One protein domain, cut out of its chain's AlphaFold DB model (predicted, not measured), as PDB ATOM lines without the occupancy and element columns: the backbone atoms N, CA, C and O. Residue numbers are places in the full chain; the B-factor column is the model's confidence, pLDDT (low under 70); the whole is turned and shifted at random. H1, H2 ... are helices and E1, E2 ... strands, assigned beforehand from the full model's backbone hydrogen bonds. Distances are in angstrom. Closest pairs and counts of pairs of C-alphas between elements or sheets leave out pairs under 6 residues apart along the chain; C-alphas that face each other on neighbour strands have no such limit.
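This is residues 2 to 15, 29 to 83 and 96 to 142 of the 144 residues of the protein "Peptidase S58 family protein" of Rhodococcus sp. MTM3W5.2 (UniProt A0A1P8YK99). Two parallel strands, E1 and E2, form a small wall, with helices H2 and H3 packed together over one face. H3 runs past the sheet toward short H4. The 116 printed residues, with H1, E1, H2, E2, H3, H4 in order, are mixed in class and loose: radius of gyration of the C-alphas 16.8 A, spans 55 by 33 by 22 A.

Find E1, residues 34 to 41, from C-alpha 34 at (18.939, -56.429, 133.823), and E2, 74 to 83. H2 is 45 to 62; H3, 100 to 124, runs 35.2 A. H1 is 2 to 6; H4, 134 to 137, ends at (6.736, -54.891, 154.914).

Between E1 and E2, look for N 37 and O 76, 2.8 A. E1, H2, E2 make a strand-helix-strand unit, parallel strands joined through a helix, its crossover right-handed. H2 and H3 touch, C-alphas of Gly 58 and Ala 111 closest at 3.9 A, the same way at a steep tilt of 41 degrees. H3 and H4 only just touch, with 3 pairs of C-alphas within 8 A, by H3's residues 122 to 123 alone; closest are C-alphas of Leu 123 and Tyr 134, 6.3 A. H1 and H3 are apart. H1 and H3 have every O i to N i+4 pair within hydrogen-bond range, H2 12 of 14; H4 is too short for one.

Cuts separate C-alphas 15 and 29 by 28.3 A and 83 and 96 by 20.4 A. The link H2 to E2 is long. Residue 2 alone is under pLDDT 70.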
ATOM      1  N   ALA A   2      -1.631 -41.388 141.074       61.56
ATOM      2  CA  ALA A   2      -2.443 -42.026 140.023       61.56
ATOM      3  C   ALA A   2      -1.908 -43.402 139.564       61.56
ATOM      4  O   ALA A   2      -2.683 -44.335 139.397       61.56
ATOM      5  N   GLU A   3      -0.586 -43.555 139.431       76.31
ATOM      6  CA  GLU A   3       0.022 -44.836 139.038       76.31
ATOM      7  C   GLU A   3      -0.081 -45.901 140.144       76.31
ATOM      8  O   GLU A   3      -0.497 -47.017 139.863       76.31
ATOM      9  N   ALA A   4       0.184 -45.555 141.409       79.19
ATOM     10  CA  ALA A   4       0.016 -46.473 142.545       79.19
ATOM     11  C   ALA A   4      -1.425 -47.008 142.656       79.19
ATOM     12  O   ALA A   4      -1.625 -48.209 142.824       79.19
ATOM     13  N   ALA A   5      -2.425 -46.144 142.449       81.56
ATOM     14  CA  ALA A   5      -3.827 -46.556 142.433       81.56
ATOM     15  C   ALA A   5      -4.139 -47.566 141.313       81.56
ATOM     16  O   ALA A   5      -4.951 -48.463 141.514       81.56
ATOM     17  N   SER A   6      -3.467 -47.481 140.156       88.25
ATOM     18  CA  SER A   6      -3.637 -48.467 139.075       88.25
ATOM     19  C   SER A   6      -3.121 -49.869 139.433       88.25
ATOM     20  O   SER A   6      -3.533 -50.847 138.815       88.25
ATOM     21  N   TRP A   7      -2.274 -49.966 140.461       89.50
ATOM     22  CA  TRP A   7      -1.807 -51.222 141.052       89.50
ATOM     23  C   TRP A   7      -2.635 -51.662 142.271       89.50
ATOM     24  O   TRP A   7      -2.271 -52.640 142.919       89.50
ATOM     25  N   GLY A   8      -3.718 -50.948 142.606       91.44
ATOM     26  CA  GLY A   8      -4.498 -51.195 143.825       91.44
ATOM     27  C   GLY A   8      -3.730 -50.878 145.110       91.44
ATOM     28  O   GLY A   8      -4.021 -51.449 146.154       91.44
ATOM     29  N   LEU A   9      -2.711 -50.015 145.028       93.19
ATOM     30  CA  LEU A   9      -1.900 -49.635 146.179       93.19
ATOM     31  C   LEU A   9      -2.436 -48.365 146.832       93.19
ATOM     32  O   LEU A   9      -2.713 -47.364 146.158       93.19
ATOM     33  N   ARG A  10      -2.466 -48.374 148.162       92.88
ATOM     34  CA  ARG A  10      -2.672 -47.193 149.004       92.88
ATOM     35  C   ARG A  10      -1.415 -46.851 149.797       92.88
ATOM     36  O   ARG A  10      -0.433 -47.588 149.801       92.88
ATOM     37  N   VAL A  11      -1.436 -45.689 150.448       93.06
ATOM     38  CA  VAL A  11      -0.360 -45.305 151.370       93.06
ATOM     39  C   VAL A  11      -0.362 -46.292 152.549       93.06
ATOM     40  O   VAL A  11      -1.431 -46.471 153.144       93.06
ATOM     41  N   PRO A  12       0.783 -46.926 152.872       94.44
ATOM     42  CA  PRO A  12       0.885 -47.814 154.021       94.44
ATOM     43  C   PRO A  12       0.726 -47.068 155.346       94.44
ATOM     44  O   PRO A  12       0.982 -45.863 155.442       94.44
ATOM     45  N   ASP A  13       0.364 -47.805 156.386       95.94
ATOM     46  CA  ASP A  13       0.253 -47.306 157.745       95.94
ATOM     47  C   ASP A  13       1.613 -46.799 158.253       95.94
ATOM     48  O   ASP A  13       2.676 -47.367 157.992       95.94
ATOM     49  N   ALA A  14       1.593 -45.718 159.036       96.25
ATOM     50  CA  ALA A  14       2.819 -45.055 159.486       96.25
ATOM     51  C   ALA A  14       3.734 -45.965 160.330       96.25
ATOM     52  O   ALA A  14       4.952 -45.791 160.316       96.25
ATOM     53  N   ALA A  15       3.163 -46.939 161.047       95.94
ATOM     54  CA  ALA A  15       3.923 -47.906 161.834       95.94
ATOM     55  C   ALA A  15       4.730 -48.874 160.950       95.94
ATOM     56  O   ALA A  15       5.880 -49.171 161.268       95.94
ATOM     57  N   VAL A  29      27.640 -54.089 148.371       80.19
ATOM     58  CA  VAL A  29      27.953 -52.790 147.750       80.19
ATOM     59  C   VAL A  29      27.375 -52.680 146.332       80.19
ATOM     60  O   VAL A  29      26.895 -51.620 145.952       80.19
ATOM     61  N   LEU A  30      27.316 -53.782 145.580       88.38
ATOM     62  CA  LEU A  30      26.893 -53.798 144.172       88.38
ATOM     63  C   LEU A  30      25.393 -54.086 144.009       88.38
ATOM     64  O   LEU A  30      24.836 -54.880 144.774       88.38
ATOM     65  N   ASN A  31      24.751 -53.472 143.013       91.25
ATOM     66  CA  ASN A  31      23.414 -53.847 142.528       91.25
ATOM     67  C   ASN A  31      23.417 -53.951 141.005       91.25
ATOM     68  O   ASN A  31      24.410 -53.646 140.350       91.25
ATOM     69  N   THR A  32      22.317 -54.419 140.424       94.31
ATOM     70  CA  THR A  32      22.147 -54.508 138.972       94.31
ATOM     71  C   THR A  32      20.673 -54.712 138.639       94.31
ATOM     72  O   THR A  32      20.054 -55.630 139.177       94.31
ATOM     73  N   THR A  33      20.140 -53.932 137.699       97.75
ATOM     74  CA  THR A  33      18.893 -54.269 137.000       97.75
ATOM     75  C   THR A  33      19.207 -54.703 135.570       97.75
ATOM     76  O   THR A  33      19.758 -53.929 134.789       97.75
ATOM     77  N   ILE A  34      18.841 -55.934 135.205       98.31
ATOM     78  CA  ILE A  34      18.939 -56.429 133.823       98.31
ATOM     79  C   ILE A  34      17.533 -56.630 133.280       98.31
ATOM     80  O   ILE A  34      16.695 -57.250 133.933       98.31
ATOM     81  N   GLY A  35      17.278 -56.132 132.074       98.19
ATOM     82  CA  GLY A  35      15.958 -56.218 131.465       98.19
ATOM     83  C   GLY A  35      15.984 -56.277 129.946       98.19
ATOM     84  O   GLY A  35      17.001 -56.037 129.294       98.19
ATOM     85  N   VAL A  36      14.823 -56.605 129.384       98.69
ATOM     86  CA  VAL A  36      14.599 -56.692 127.942       98.69
ATOM     87  C   VAL A  36      13.314 -55.952 127.591       98.69
ATOM     88  O   VAL A  36      12.269 -56.204 128.185       98.69
ATOM     89  N   VAL A  37      13.382 -55.077 126.591       98.75
ATOM     90  CA  VAL A  37      12.217 -54.470 125.944       98.75
ATOM     91  C   VAL A  37      11.991 -55.168 124.607       98.75
ATOM     92  O   VAL A  37      12.863 -55.161 123.739       98.75
ATOM     93  N   ALA A  38      10.822 -55.772 124.429       98.38
ATOM     94  CA  ALA A  38      10.452 -56.445 123.190       98.38
ATOM     95  C   ALA A  38       9.279 -55.732 122.514       98.38
ATOM     96  O   ALA A  38       8.332 -55.311 123.177       98.38
ATOM     97  N   THR A  39       9.335 -55.613 121.191       97.69
ATOM     98  CA  THR A  39       8.251 -55.056 120.376       97.69
ATOM     99  C   THR A  39       8.089 -55.838 119.075       97.69
ATOM    100  O   THR A  39       9.041 -56.435 118.570       97.69
ATOM    101  N   ASP A  40       6.880 -55.838 118.523       96.81
ATOM    102  CA  ASP A  40       6.594 -56.370 117.191       96.81
ATOM    103  C   ASP A  40       6.764 -55.334 116.069       96.81
ATOM    104  O   ASP A  40       6.735 -55.688 114.887       96.81
ATOM    105  N   ALA A  41       6.992 -54.069 116.428       95.25
ATOM    106  CA  ALA A  41       7.263 -52.977 115.506       95.25
ATOM    107  C   ALA A  41       8.501 -53.254 114.639       95.25
ATOM    108  O   ALA A  41       9.529 -53.724 115.126       95.25
ATOM    109  N   ALA A  42       8.430 -52.922 113.350       93.81
ATOM    110  CA  ALA A  42       9.585 -52.949 112.457       93.81
ATOM    111  C   ALA A  42      10.550 -51.795 112.768       93.81
ATOM    112  O   ALA A  42      10.369 -50.681 112.281       93.81
ATOM    113  N   LEU A  43      11.571 -52.080 113.581       94.56
ATOM    114  CA  LEU A  43      12.625 -51.135 113.953       94.56
ATOM    115  C   LEU A  43      13.987 -51.572 113.421       94.56
ATOM    116  O   LEU A  43      14.340 -52.755 113.430       94.56
ATOM    117  N   SER A  44      14.792 -50.594 113.020       95.19
ATOM    118  CA  SER A  44      16.203 -50.814 112.723       95.19
ATOM    119  C   SER A  44      16.999 -51.188 113.982       95.19
ATOM    120  O   SER A  44      16.595 -50.930 115.117       95.19
ATOM    121  N   LYS A  45      18.213 -51.730 113.803       96.56
ATOM    122  CA  LYS A  45      19.151 -51.977 114.918       96.56
ATOM    123  C   LYS A  45      19.443 -50.702 115.723       96.56
ATOM    124  O   LYS A  45      19.576 -50.757 116.945       96.56
ATOM    125  N   ALA A  46      19.549 -49.560 115.041       96.81
ATOM    126  CA  ALA A  46      19.740 -48.265 115.688       96.81
ATOM    127  C   ALA A  46      18.483 -47.835 116.464       96.81
ATOM    128  O   ALA A  46      18.608 -47.358 117.593       96.81
ATOM    129  N   GLY A  47      17.294 -48.089 115.909       96.88
ATOM    130  CA  GLY A  47      16.010 -47.926 116.589       96.88
ATOM    131  C   GLY A  47      15.937 -48.741 117.880       96.88
ATOM    132  O   GLY A  47      15.712 -48.171 118.944       96.88
ATOM    133  N   CYS A  48      16.257 -50.039 117.839       98.31
ATOM    134  CA  CYS A  48      16.327 -50.878 119.041       98.31
ATOM    135  C   CYS A  48      17.302 -50.312 120.082       98.31
ATOM    136  O   CYS A  48      16.958 -50.212 121.258       98.31
ATOM    137  N   ARG A  49      18.495 -49.856 119.676       98.50
ATOM    138  CA  ARG A  49      19.422 -49.199 120.615       98.50
ATOM    139  C   ARG A  49      18.784 -47.972 121.273       98.50
ATOM    140  O   ARG A  49      18.959 -47.773 122.471       98.50
ATOM    141  N   ARG A  50      18.045 -47.155 120.519       98.38
ATOM    142  CA  ARG A  50      17.360 -45.977 121.069       98.38
ATOM    143  C   ARG A  50      16.224 -46.355 122.023       98.38
ATOM    144  O   ARG A  50      16.082 -45.679 123.042       98.38
ATOM    145  N   VAL A  51      15.491 -47.432 121.735       98.62
ATOM    146  CA  VAL A  51      14.463 -48.010 122.619       98.62
ATOM    147  C   VAL A  51      15.076 -48.500 123.928       98.62
ATOM    148  O   VAL A  51      14.549 -48.181 124.988       98.62
ATOM    149  N   ALA A  52      16.214 -49.200 123.883       98.81
ATOM    150  CA  ALA A  52      16.929 -49.611 125.092       98.81
ATOM    151  C   ALA A  52      17.309 -48.399 125.956       98.81
ATOM    152  O   ALA A  52      17.038 -48.397 127.152       98.81
ATOM    153  N   VAL A  53      17.843 -47.332 125.343       98.69
ATOM    154  CA  VAL A  53      18.144 -46.071 126.045       98.69
ATOM    155  C   VAL A  53      16.886 -45.459 126.666       98.69
ATOM    156  O   VAL A  53      16.923 -45.069 127.823       98.69
ATOM    157  N   ALA A  54      15.764 -45.401 125.940       98.75
ATOM    158  CA  ALA A  54      14.505 -44.894 126.495       98.75
ATOM    159  C   ALA A  54      13.980 -45.765 127.653       98.75
ATOM    160  O   ALA A  54      13.413 -45.254 128.611       98.75
ATOM    161  N   GLY A  55      14.223 -47.077 127.615       98.69
ATOM    162  CA  GLY A  55      13.914 -47.974 128.726       98.69
ATOM    163  C   GLY A  55      14.618 -47.583 130.031       98.69
ATOM    164  O   GLY A  55      14.027 -47.727 131.100       98.69
ATOM    165  N   HIS A  56      15.837 -47.030 129.966       98.62
ATOM    166  CA  HIS A  56      16.549 -46.554 131.159       98.62
ATOM    167  C   HIS A  56      15.832 -45.368 131.827       98.62
ATOM    168  O   HIS A  56      15.870 -45.260 133.051       98.62
ATOM    169  N   ASP A  57      15.088 -44.548 131.074       98.50
ATOM    170  CA  ASP A  57      14.233 -43.509 131.666       98.50
ATOM    171  C   ASP A  57      13.141 -44.139 132.549       98.50
ATOM    172  O   ASP A  57      12.818 -43.622 133.616       98.50
ATOM    173  N   GLY A  58      12.598 -45.287 132.132       98.12
ATOM    174  CA  GLY A  58      11.665 -46.088 132.927       98.12
ATOM    175  C   GLY A  58      12.290 -46.657 134.196       98.12
ATOM    176  O   GLY A  58      11.698 -46.581 135.271       98.12
ATOM    177  N   LEU A  59      13.516 -47.171 134.084       98.38
ATOM    178  CA  LEU A  59      14.290 -47.664 135.223       98.38
ATOM    179  C   LEU A  59      14.517 -46.553 136.257       98.38
ATOM    180  O   LEU A  59      14.242 -46.756 137.438       98.38
ATOM    181  N   ALA A  60      14.915 -45.359 135.815       97.88
ATOM    182  CA  ALA A  60      15.130 -44.205 136.686       97.88
ATOM    183  C   ALA A  60      13.841 -43.640 137.315       97.88
ATOM    184  O   ALA A  60      13.904 -42.973 138.349       97.88
ATOM    185  N   ARG A  61      12.662 -43.889 136.722       96.56
ATOM    186  CA  ARG A  61      11.364 -43.551 137.341       96.56
ATOM    187  C   ARG A  61      10.999 -44.507 138.474       96.56
ATOM    188  O   ARG A  61      10.409 -44.066 139.457       96.56
ATOM    189  N   ALA A  62      11.338 -45.788 138.339       96.25
ATOM    190  CA  ALA A  62      10.984 -46.820 139.311       96.25
ATOM    191  C   ALA A  62      12.025 -46.999 140.431       96.25
ATOM    192  O   ALA A  62      11.668 -47.399 141.537       96.25
ATOM    193  N   ILE A  63      13.302 -46.704 140.168       96.31
ATOM    194  CA  ILE A  63      14.416 -46.903 141.102       96.31
ATOM    195  C   ILE A  63      15.086 -45.560 141.390       96.31
ATOM    196  O   ILE A  63      15.454 -44.825 140.474       96.31
ATOM    197  N   ARG A  64      15.275 -45.232 142.677       93.69
ATOM    198  CA  ARG A  64      15.920 -43.981 143.095       93.69
ATOM    199  C   ARG A  64      16.854 -44.174 144.303       93.69
ATOM    200  O   ARG A  64      16.359 -44.523 145.373       93.69
ATOM    201  N   PRO A  65      18.155 -43.832 144.185       92.50
ATOM    202  CA  PRO A  65      18.849 -43.465 142.947       92.50
ATOM    203  C   PRO A  65      18.994 -44.674 142.005       92.50
ATOM    204  O   PRO A  65      19.145 -45.796 142.470       92.50
ATOM    205  N   ALA A  66      18.958 -44.419 140.699       93.94
ATOM    206  CA  ALA A  66      19.329 -45.375 139.657       93.94
ATOM    207  C   ALA A  66      20.718 -45.037 139.094       93.94
ATOM    208  O   ALA A  66      21.174 -43.899 139.246       93.94
ATOM    209  N   HIS A  67      21.349 -45.986 138.396       94.88
ATOM    210  CA  HIS A  67      22.610 -45.778 137.673       94.88
ATOM    211  C   HIS A  67      23.764 -45.302 138.565       94.88
ATOM    212  O   HIS A  67      24.595 -44.488 138.150       94.88
ATOM    213  N   SER A  68      23.827 -45.796 139.803       93.12
ATOM    214  CA  SER A  68      25.014 -45.614 140.636       93.12
ATOM    215  C   SER A  68      26.245 -46.180 139.913       93.12
ATOM    216  O   SER A  68      26.124 -47.168 139.190       93.12
ATOM    217  N   PRO A  69      27.464 -45.667 140.161       92.94
ATOM    218  CA  PRO A  69      28.698 -46.312 139.697       92.94
ATOM    219  C   PRO A  69      28.862 -47.774 140.151       92.94
ATOM    220  O   PRO A  69      29.732 -48.484 139.652       92.94
ATOM    221  N   LEU A  70      28.058 -48.208 141.125       92.69
ATOM    222  CA  LEU A  70      28.018 -49.565 141.668       92.69
ATOM    223  C   LEU A  70      26.884 -50.419 141.070       92.69
ATOM    224  O   LEU A  70      26.703 -51.563 141.499       92.69
ATOM    225  N   ASP A  71      26.133 -49.871 140.110       94.50
ATOM    226  CA  ASP A  71      25.010 -50.530 139.450       94.50
ATOM    227  C   ASP A  71      25.390 -50.990 138.034       94.50
ATOM    228  O   ASP A  71      25.838 -50.212 137.194       94.50
ATOM    229  N   GLY A  72      25.171 -52.275 137.752       95.88
ATOM    230  CA  GLY A  72      25.379 -52.891 136.435       95.88
ATOM    231  C   GLY A  72      24.186 -52.765 135.479       95.88
ATOM    232  O   GLY A  72      23.921 -53.695 134.717       95.88
ATOM    233  N   ASP A  73      23.421 -51.672 135.552       97.88
ATOM    234  CA  ASP A  73      22.133 -51.547 134.858       97.88
ATOM    235  C   ASP A  73      22.263 -51.739 133.343       97.88
ATOM    236  O   ASP A  73      22.982 -51.006 132.663       97.88
ATOM    237  N   THR A  74      21.545 -52.725 132.805       98.19
ATOM    238  CA  THR A  74      21.637 -53.106 131.392       98.19
ATOM    239  C   THR A  74      20.267 -53.464 130.833       98.19
ATOM    240  O   THR A  74      19.662 -54.462 131.226       98.19
ATOM    241  N   LEU A  75      19.801 -52.694 129.849       98.69
ATOM    242  CA  LEU A  75      18.611 -53.030 129.072       98.69
ATOM    243  C   LEU A  75      18.964 -53.422 127.638       98.69
ATOM    244  O   LEU A  75      19.665 -52.704 126.923       98.69
ATOM    245  N   PHE A  76      18.412 -54.546 127.194       98.75
ATOM    246  CA  PHE A  76      18.415 -54.957 125.794       98.75
ATOM    247  C   PHE A  76      17.080 -54.605 125.146       98.75
ATOM    248  O   PHE A  76      16.041 -54.622 125.801       98.75
ATOM    249  N   ALA A  77      17.086 -54.331 123.843       98.69
ATOM    250  CA  ALA A  77      15.859 -54.168 123.078       98.69
ATOM    251  C   ALA A  77      15.874 -55.059 121.839       98.69
ATOM    252  O   ALA A  77      16.898 -55.166 121.158       98.69
ATOM    253  N   LEU A  78      14.730 -55.670 121.540       98.06
ATOM    254  CA  LEU A  78      14.531 -56.499 120.358       98.06
ATOM    255  C   LEU A  78      13.206 -56.172 119.670       98.06
ATOM    256  O   LEU A  78      12.197 -55.886 120.314       98.06
ATOM    257  N   ALA A  79      13.236 -56.243 118.347       97.44
ATOM    258  CA  ALA A  79      12.101 -55.992 117.482       97.44
ATOM    259  C   ALA A  79      11.906 -57.209 116.576       97.44
ATOM    260  O   ALA A  79      12.827 -57.572 115.843       97.44
ATOM    261  N   THR A  80      10.739 -57.856 116.623       97.50
ATOM    262  CA  THR A  80      10.456 -59.002 115.736       97.50
ATOM    263  C   THR A  80      10.151 -58.561 114.305       97.50
ATOM    264  O   THR A  80      10.262 -59.364 113.382       97.50
ATOM    265  N   GLY A  81       9.764 -57.295 114.112       94.94
ATOM    266  CA  GLY A  81       9.464 -56.710 112.807       94.94
ATOM    267  C   GLY A  81       8.209 -57.257 112.130       94.94
ATOM    268  O   GLY A  81       8.032 -57.068 110.929       94.94
ATOM    269  N   THR A  82       7.331 -57.927 112.876       94.88
ATOM    270  CA  THR A  82       6.108 -58.535 112.337       94.88
ATOM    271  C   THR A  82       4.984 -57.529 112.089       94.88
ATOM    272  O   THR A  82       3.994 -57.879 111.447       94.88
ATOM    273  N   ARG A  83       5.114 -56.281 112.559       89.25
ATOM    274  CA  ARG A  83       4.181 -55.192 112.250       89.25
ATOM    275  C   ARG A  83       4.831 -54.055 111.480       89.25
ATOM    276  O   ARG A  83       5.797 -53.437 111.927       89.25
ATOM    277  N   PHE A  96      13.676 -36.678 107.543       88.06
ATOM    278  CA  PHE A  96      13.731 -37.572 108.698       88.06
ATOM    279  C   PHE A  96      13.677 -39.051 108.300       88.06
ATOM    280  O   PHE A  96      13.080 -39.402 107.281       88.06
ATOM    281  N   PRO A  97      14.237 -39.947 109.136       86.56
ATOM    282  CA  PRO A  97      14.049 -41.380 108.966       86.56
ATOM    283  C   PRO A  97      12.560 -41.744 108.960       86.56
ATOM    284  O   PRO A  97      11.805 -41.297 109.823       86.56
ATOM    285  N   ALA A  98      12.152 -42.614 108.032       84.44
ATOM    286  CA  ALA A  98      10.758 -43.047 107.903       84.44
ATOM    287  C   ALA A  98      10.207 -43.710 109.181       84.44
ATOM    288  O   ALA A  98       9.014 -43.626 109.459       84.44
ATOM    289  N   GLU A  99      11.076 -44.336 109.982       86.94
ATOM    290  CA  GLU A  99      10.698 -44.980 111.244       86.94
ATOM    291  C   GLU A  99      10.538 -44.006 112.423       86.94
ATOM    292  O   GLU A  99      10.136 -44.442 113.495       86.94
ATOM    293  N   LEU A 100      10.836 -42.707 112.276       90.06
ATOM    294  CA  LEU A 100      10.975 -41.793 113.420       90.06
ATOM    295  C   LEU A 100       9.705 -41.682 114.276       90.06
ATOM    296  O   LEU A 100       9.795 -41.755 115.498       90.06
ATOM    297  N   ALA A 101       8.530 -41.554 113.656       89.38
ATOM    298  CA  ALA A 101       7.264 -41.464 114.391       89.38
ATOM    299  C   ALA A 101       6.942 -42.762 115.157       89.38
ATOM    300  O   ALA A 101       6.461 -42.724 116.287       89.38
ATOM    301  N   LEU A 102       7.244 -43.916 114.553       91.25
ATOM    302  CA  LEU A 102       7.097 -45.213 115.206       91.25
ATOM    303  C   LEU A 102       8.097 -45.358 116.359       91.25
ATOM    304  O   LEU A 102       7.724 -45.786 117.447       91.25
ATOM    305  N   LEU A 103       9.355 -44.980 116.130       93.81
ATOM    306  CA  LEU A 103      10.416 -45.047 117.125       93.81
ATOM    307  C   LEU A 103      10.096 -44.185 118.348       93.81
ATOM    308  O   LEU A 103      10.306 -44.647 119.466       93.81
ATOM    309  N   ASP A 104       9.574 -42.976 118.149       94.06
ATOM    310  CA  ASP A 104       9.152 -42.083 119.233       94.06
ATOM    311  C   ASP A 104       8.067 -42.730 120.108       94.06
ATOM    312  O   ASP A 104       8.249 -42.887 121.318       94.06
ATOM    313  N   ALA A 105       6.999 -43.233 119.479       93.69
ATOM    314  CA  ALA A 105       5.914 -43.915 120.181       93.69
ATOM    315  C   ALA A 105       6.401 -45.158 120.948       93.69
ATOM    316  O   ALA A 105       6.020 -45.371 122.102       93.69
ATOM    317  N   VAL A 106       7.274 -45.968 120.340       96.12
ATOM    318  CA  VAL A 106       7.839 -47.158 120.995       96.12
ATOM    319  C   VAL A 106       8.785 -46.770 122.133       96.12
ATOM    320  O   VAL A 106       8.772 -47.431 123.165       96.12
ATOM    321  N   CYS A 107       9.573 -45.700 122.002       98.25
ATOM    322  CA  CYS A 107      10.445 -45.221 123.077       98.25
ATOM    323  C   CYS A 107       9.640 -44.767 124.300       98.25
ATOM    324  O   CYS A 107       9.982 -45.138 125.423       98.25
ATOM    325  N   ALA A 108       8.558 -44.013 124.091       97.75
ATOM    326  CA  ALA A 108       7.666 -43.607 125.174       97.75
ATOM    327  C   ALA A 108       7.049 -44.829 125.874       97.75
ATOM    328  O   ALA A 108       7.137 -44.958 127.097       97.75
ATOM    329  N   ALA A 109       6.517 -45.776 125.094       97.88
ATOM    330  CA  ALA A 109       5.952 -47.013 125.627       97.88
ATOM    331  C   ALA A 109       6.995 -47.879 126.355       97.88
ATOM    332  O   ALA A 109       6.669 -48.514 127.353       97.88
ATOM    333  N   ALA A 110       8.246 -47.898 125.888       98.62
ATOM    334  CA  ALA A 110       9.331 -48.649 126.510       98.62
ATOM    335  C   ALA A 110       9.666 -48.128 127.910       98.62
ATOM    336  O   ALA A 110       9.806 -48.928 128.833       98.62
ATOM    337  N   ALA A 111       9.752 -46.807 128.091       98.56
ATOM    338  CA  ALA A 111       9.986 -46.217 129.406       98.56
ATOM    339  C   ALA A 111       8.862 -46.589 130.393       98.56
ATOM    340  O   ALA A 111       9.121 -47.004 131.524       98.56
ATOM    341  N   ASP A 112       7.607 -46.518 129.951       97.81
ATOM    342  CA  ASP A 112       6.461 -46.894 130.780       97.81
ATOM    343  C   ASP A 112       6.443 -48.395 131.093       97.81
ATOM    344  O   ASP A 112       6.209 -48.794 132.235       97.81
ATOM    345  N   ALA A 113       6.721 -49.238 130.096       98.19
ATOM    346  CA  ALA A 113       6.760 -50.687 130.255       98.19
ATOM    347  C   ALA A 113       7.853 -51.124 131.237       98.19
ATOM    348  O   ALA A 113       7.589 -51.965 132.091       98.19
ATOM    349  N   VAL A 114       9.052 -50.533 131.162       98.69
ATOM    350  CA  VAL A 114      10.150 -50.836 132.095       98.69
ATOM    351  C   VAL A 114       9.793 -50.412 133.518       98.69
ATOM    352  O   VAL A 114       9.957 -51.214 134.436       98.69
ATOM    353  N   SER A 115       9.245 -49.205 133.706       97.88
ATOM    354  CA  SER A 115       8.800 -48.734 135.028       97.88
ATOM    355  C   SER A 115       7.795 -49.710 135.652       97.88
ATOM    356  O   SER A 115       7.980 -50.199 136.768       97.88
ATOM    357  N   ARG A 116       6.767 -50.090 134.883       97.31
ATOM    358  CA  ARG A 116       5.732 -51.035 135.324       97.31
ATOM    359  C   ARG A 116       6.279 -52.435 135.579       97.31
ATOM    360  O   ARG A 116       5.842 -53.077 136.528       97.31
ATOM    361  N   ALA A 117       7.222 -52.910 134.768       98.31
ATOM    362  CA  ALA A 117       7.848 -54.215 134.961       98.31
ATOM    363  C   ALA A 117       8.624 -54.280 136.284       98.31
ATOM    364  O   ALA A 117       8.519 -55.275 136.997       98.31
ATOM    365  N   ILE A 118       9.343 -53.213 136.647       98.00
ATOM    366  CA  ILE A 118      10.066 -53.125 137.923       98.00
ATOM    367  C   ILE A 118       9.086 -53.123 139.101       98.00
ATOM    368  O   ILE A 118       9.266 -53.899 140.038       98.00
ATOM    369  N   VAL A 119       8.018 -52.318 139.040       96.69
ATOM    370  CA  VAL A 119       6.965 -52.328 140.073       96.69
ATOM    371  C   VAL A 119       6.346 -53.722 140.194       96.69
ATOM    372  O   VAL A 119       6.261 -54.265 141.293       96.69
ATOM    373  N   GLY A 120       5.989 -54.344 139.069       97.06
ATOM    374  CA  GLY A 120       5.465 -55.706 139.037       97.06
ATOM    375  C   GLY A 120       6.414 -56.721 139.678       97.06
ATOM    376  O   GLY A 120       5.964 -57.557 140.457       97.06
ATOM    377  N   ALA A 121       7.722 -56.619 139.426       98.12
ATOM    378  CA  ALA A 121       8.727 -57.488 140.037       98.12
ATOM    379  C   ALA A 121       8.783 -57.327 141.564       98.12
ATOM    380  O   ALA A 121       8.792 -58.325 142.282       98.12
ATOM    381  N   VAL A 122       8.756 -56.090 142.072       96.75
ATOM    382  CA  VAL A 122       8.736 -55.807 143.519       96.75
ATOM    383  C   VAL A 122       7.470 -56.364 144.177       96.75
ATOM    384  O   VAL A 122       7.543 -56.957 145.253       96.75
ATOM    385  N   LEU A 123       6.312 -56.210 143.531       96.12
ATOM    386  CA  LEU A 123       5.021 -56.671 144.053       96.12
ATOM    387  C   LEU A 123       4.810 -58.188 143.946       96.12
ATOM    388  O   LEU A 123       3.981 -58.730 144.680       96.12
ATOM    389  N   ALA A 124       5.513 -58.856 143.028       97.31
ATOM    390  CA  ALA A 124       5.473 -60.306 142.839       97.31
ATOM    391  C   ALA A 124       6.537 -61.056 143.658       97.31
ATOM    392  O   ALA A 124       6.470 -62.280 143.765       97.31
ATOM    393  N   ALA A 125       7.524 -60.348 144.215       98.00
ATOM    394  CA  ALA A 125       8.590 -60.949 145.003       98.00
ATOM    395  C   ALA A 125       8.053 -61.624 146.277       98.00
ATOM    396  O   ALA A 125       7.153 -61.115 146.945       98.00
ATOM    397  N   THR A 126       8.667 -62.746 146.641       97.31
ATOM    398  CA  THR A 126       8.452 -63.454 147.910       97.31
ATOM    399  C   THR A 126       9.698 -63.339 148.787       97.31
ATOM    400  O   THR A 126      10.798 -63.204 148.240       97.31
ATOM    401  N   PRO A 127       9.573 -63.423 150.123       96.00
ATOM    402  CA  PRO A 127      10.728 -63.413 151.019       96.00
ATOM    403  C   PRO A 127      11.725 -64.518 150.692       96.00
ATOM    404  O   PRO A 127      11.356 -65.634 150.315       96.00
ATOM    405  N   VAL A 128      13.004 -64.236 150.923       95.00
ATOM    406  CA  VAL A 128      14.063 -65.246 150.847       95.00
ATOM    407  C   VAL A 128      15.234 -64.850 151.737       95.00
ATOM    408  O   VAL A 128      15.579 -63.678 151.829       95.00
ATOM    409  N   ALA A 129      15.860 -65.825 152.401       90.88
ATOM    410  CA  ALA A 129      17.074 -65.617 153.201       90.88
ATOM    411  C   ALA A 129      16.974 -64.476 154.243       90.88
ATOM    412  O   ALA A 129      17.942 -63.757 154.478       90.88
ATOM    413  N   GLY A 130      15.798 -64.300 154.858       88.38
ATOM    414  CA  GLY A 130      15.550 -63.236 155.838       88.38
ATOM    415  C   GLY A 130      15.364 -61.839 155.235       88.38
ATOM    416  O   GLY A 130      15.236 -60.877 155.984       88.38
ATOM    417  N   ILE A 131      15.330 -61.718 153.904       90.56
ATOM    418  CA  ILE A 131      14.994 -60.485 153.193       90.56
ATOM    419  C   ILE A 131      13.476 -60.477 152.974       90.56
ATOM    420  O   ILE A 131      12.975 -61.356 152.264       90.56
ATOM    421  N   PRO A 132      12.742 -59.526 153.576       94.00
ATOM    422  CA  PRO A 132      11.298 -59.439 153.424       94.00
ATOM    423  C   PRO A 132      10.917 -58.904 152.041       94.00
ATOM    424  O   PRO A 132      11.645 -58.123 151.422       94.00
ATOM    425  N   SER A 133       9.745 -59.307 151.562       96.00
ATOM    426  CA  SER A 133       9.128 -58.733 150.362       96.00
ATOM    427  C   SER A 133       8.422 -57.406 150.664       96.00
ATOM    428  O   SER A 133       8.068 -57.120 151.808       96.00
ATOM    429  N   TYR A 134       8.123 -56.611 149.629       95.75
ATOM    430  CA  TYR A 134       7.335 -55.382 149.799       95.75
ATOM    431  C   TYR A 134       5.972 -55.651 150.460       95.75
ATOM    432  O   TYR A 134       5.535 -54.876 151.306       95.75
ATOM    433  N   ARG A 135       5.318 -56.768 150.112       95.62
ATOM    434  CA  ARG A 135       3.997 -57.124 150.655       95.62
ATOM    435  C   ARG A 135       4.030 -57.489 152.138       95.62
ATOM    436  O   ARG A 135       3.041 -57.273 152.822       95.62
ATOM    437  N   GLU A 136       5.140 -58.037 152.625       95.44
ATOM    438  CA  GLU A 136       5.312 -58.328 154.054       95.44
ATOM    439  C   GLU A 136       5.665 -57.088 154.862       95.44
ATOM    440  O   GLU A 136       5.268 -56.986 156.018       95.44
ATOM    441  N   LEU A 137       6.406 -56.154 154.261       95.44
ATOM    442  CA  LEU A 137       6.736 -54.891 154.914       95.44
ATOM    443  C   LEU A 137       5.534 -53.963 155.015       95.44
ATOM    444  O   LEU A 137       5.390 -53.274 156.019       95.44
ATOM    445  N   PHE A 138       4.692 -53.951 153.984       96.62
ATOM    446  CA  PHE A 138       3.573 -53.025 153.869       96.62
ATOM    447  C   PHE A 138       2.255 -53.749 153.570       96.62
ATOM    448  O   PHE A 138       1.659 -53.514 152.513       96.62
ATOM    449  N   PRO A 139       1.777 -54.655 154.443       95.94
ATOM    450  CA  PRO A 139       0.530 -55.368 154.196       95.94
ATOM    451  C   PRO A 139      -0.662 -54.409 154.108       95.94
ATOM    452  O   PRO A 139      -1.552 -54.630 153.287       95.94
ATOM    453  N   SER A 140      -0.649 -53.296 154.848       95.81
ATOM    454  CA  SER A 140      -1.675 -52.259 154.718       95.81
ATOM    455  C   SER A 140      -1.657 -51.546 153.357       95.81
ATOM    456  O   SER A 140      -2.634 -50.906 153.001       95.81
ATOM    457  N   ALA A 141      -0.609 -51.648 152.537       95.06
ATOM    458  CA  ALA A 141      -0.609 -51.019 151.212       95.06
ATOM    459  C   ALA A 141      -1.637 -51.634 150.249       95.06
ATOM    460  O   ALA A 141      -1.939 -51.026 149.223       95.06
ATOM    461  N   PHE A 142      -2.147 -52.826 150.558       93.31
ATOM    462  CA  PHE A 142      -3.060 -53.588 149.719       93.31
ATOM    463  C   PHE A 142      -4.467 -53.573 150.316       93.31
ATOM    464  O   PHE A 142      -4.642 -53.556 151.538       93.31
TER     465      PHE A 142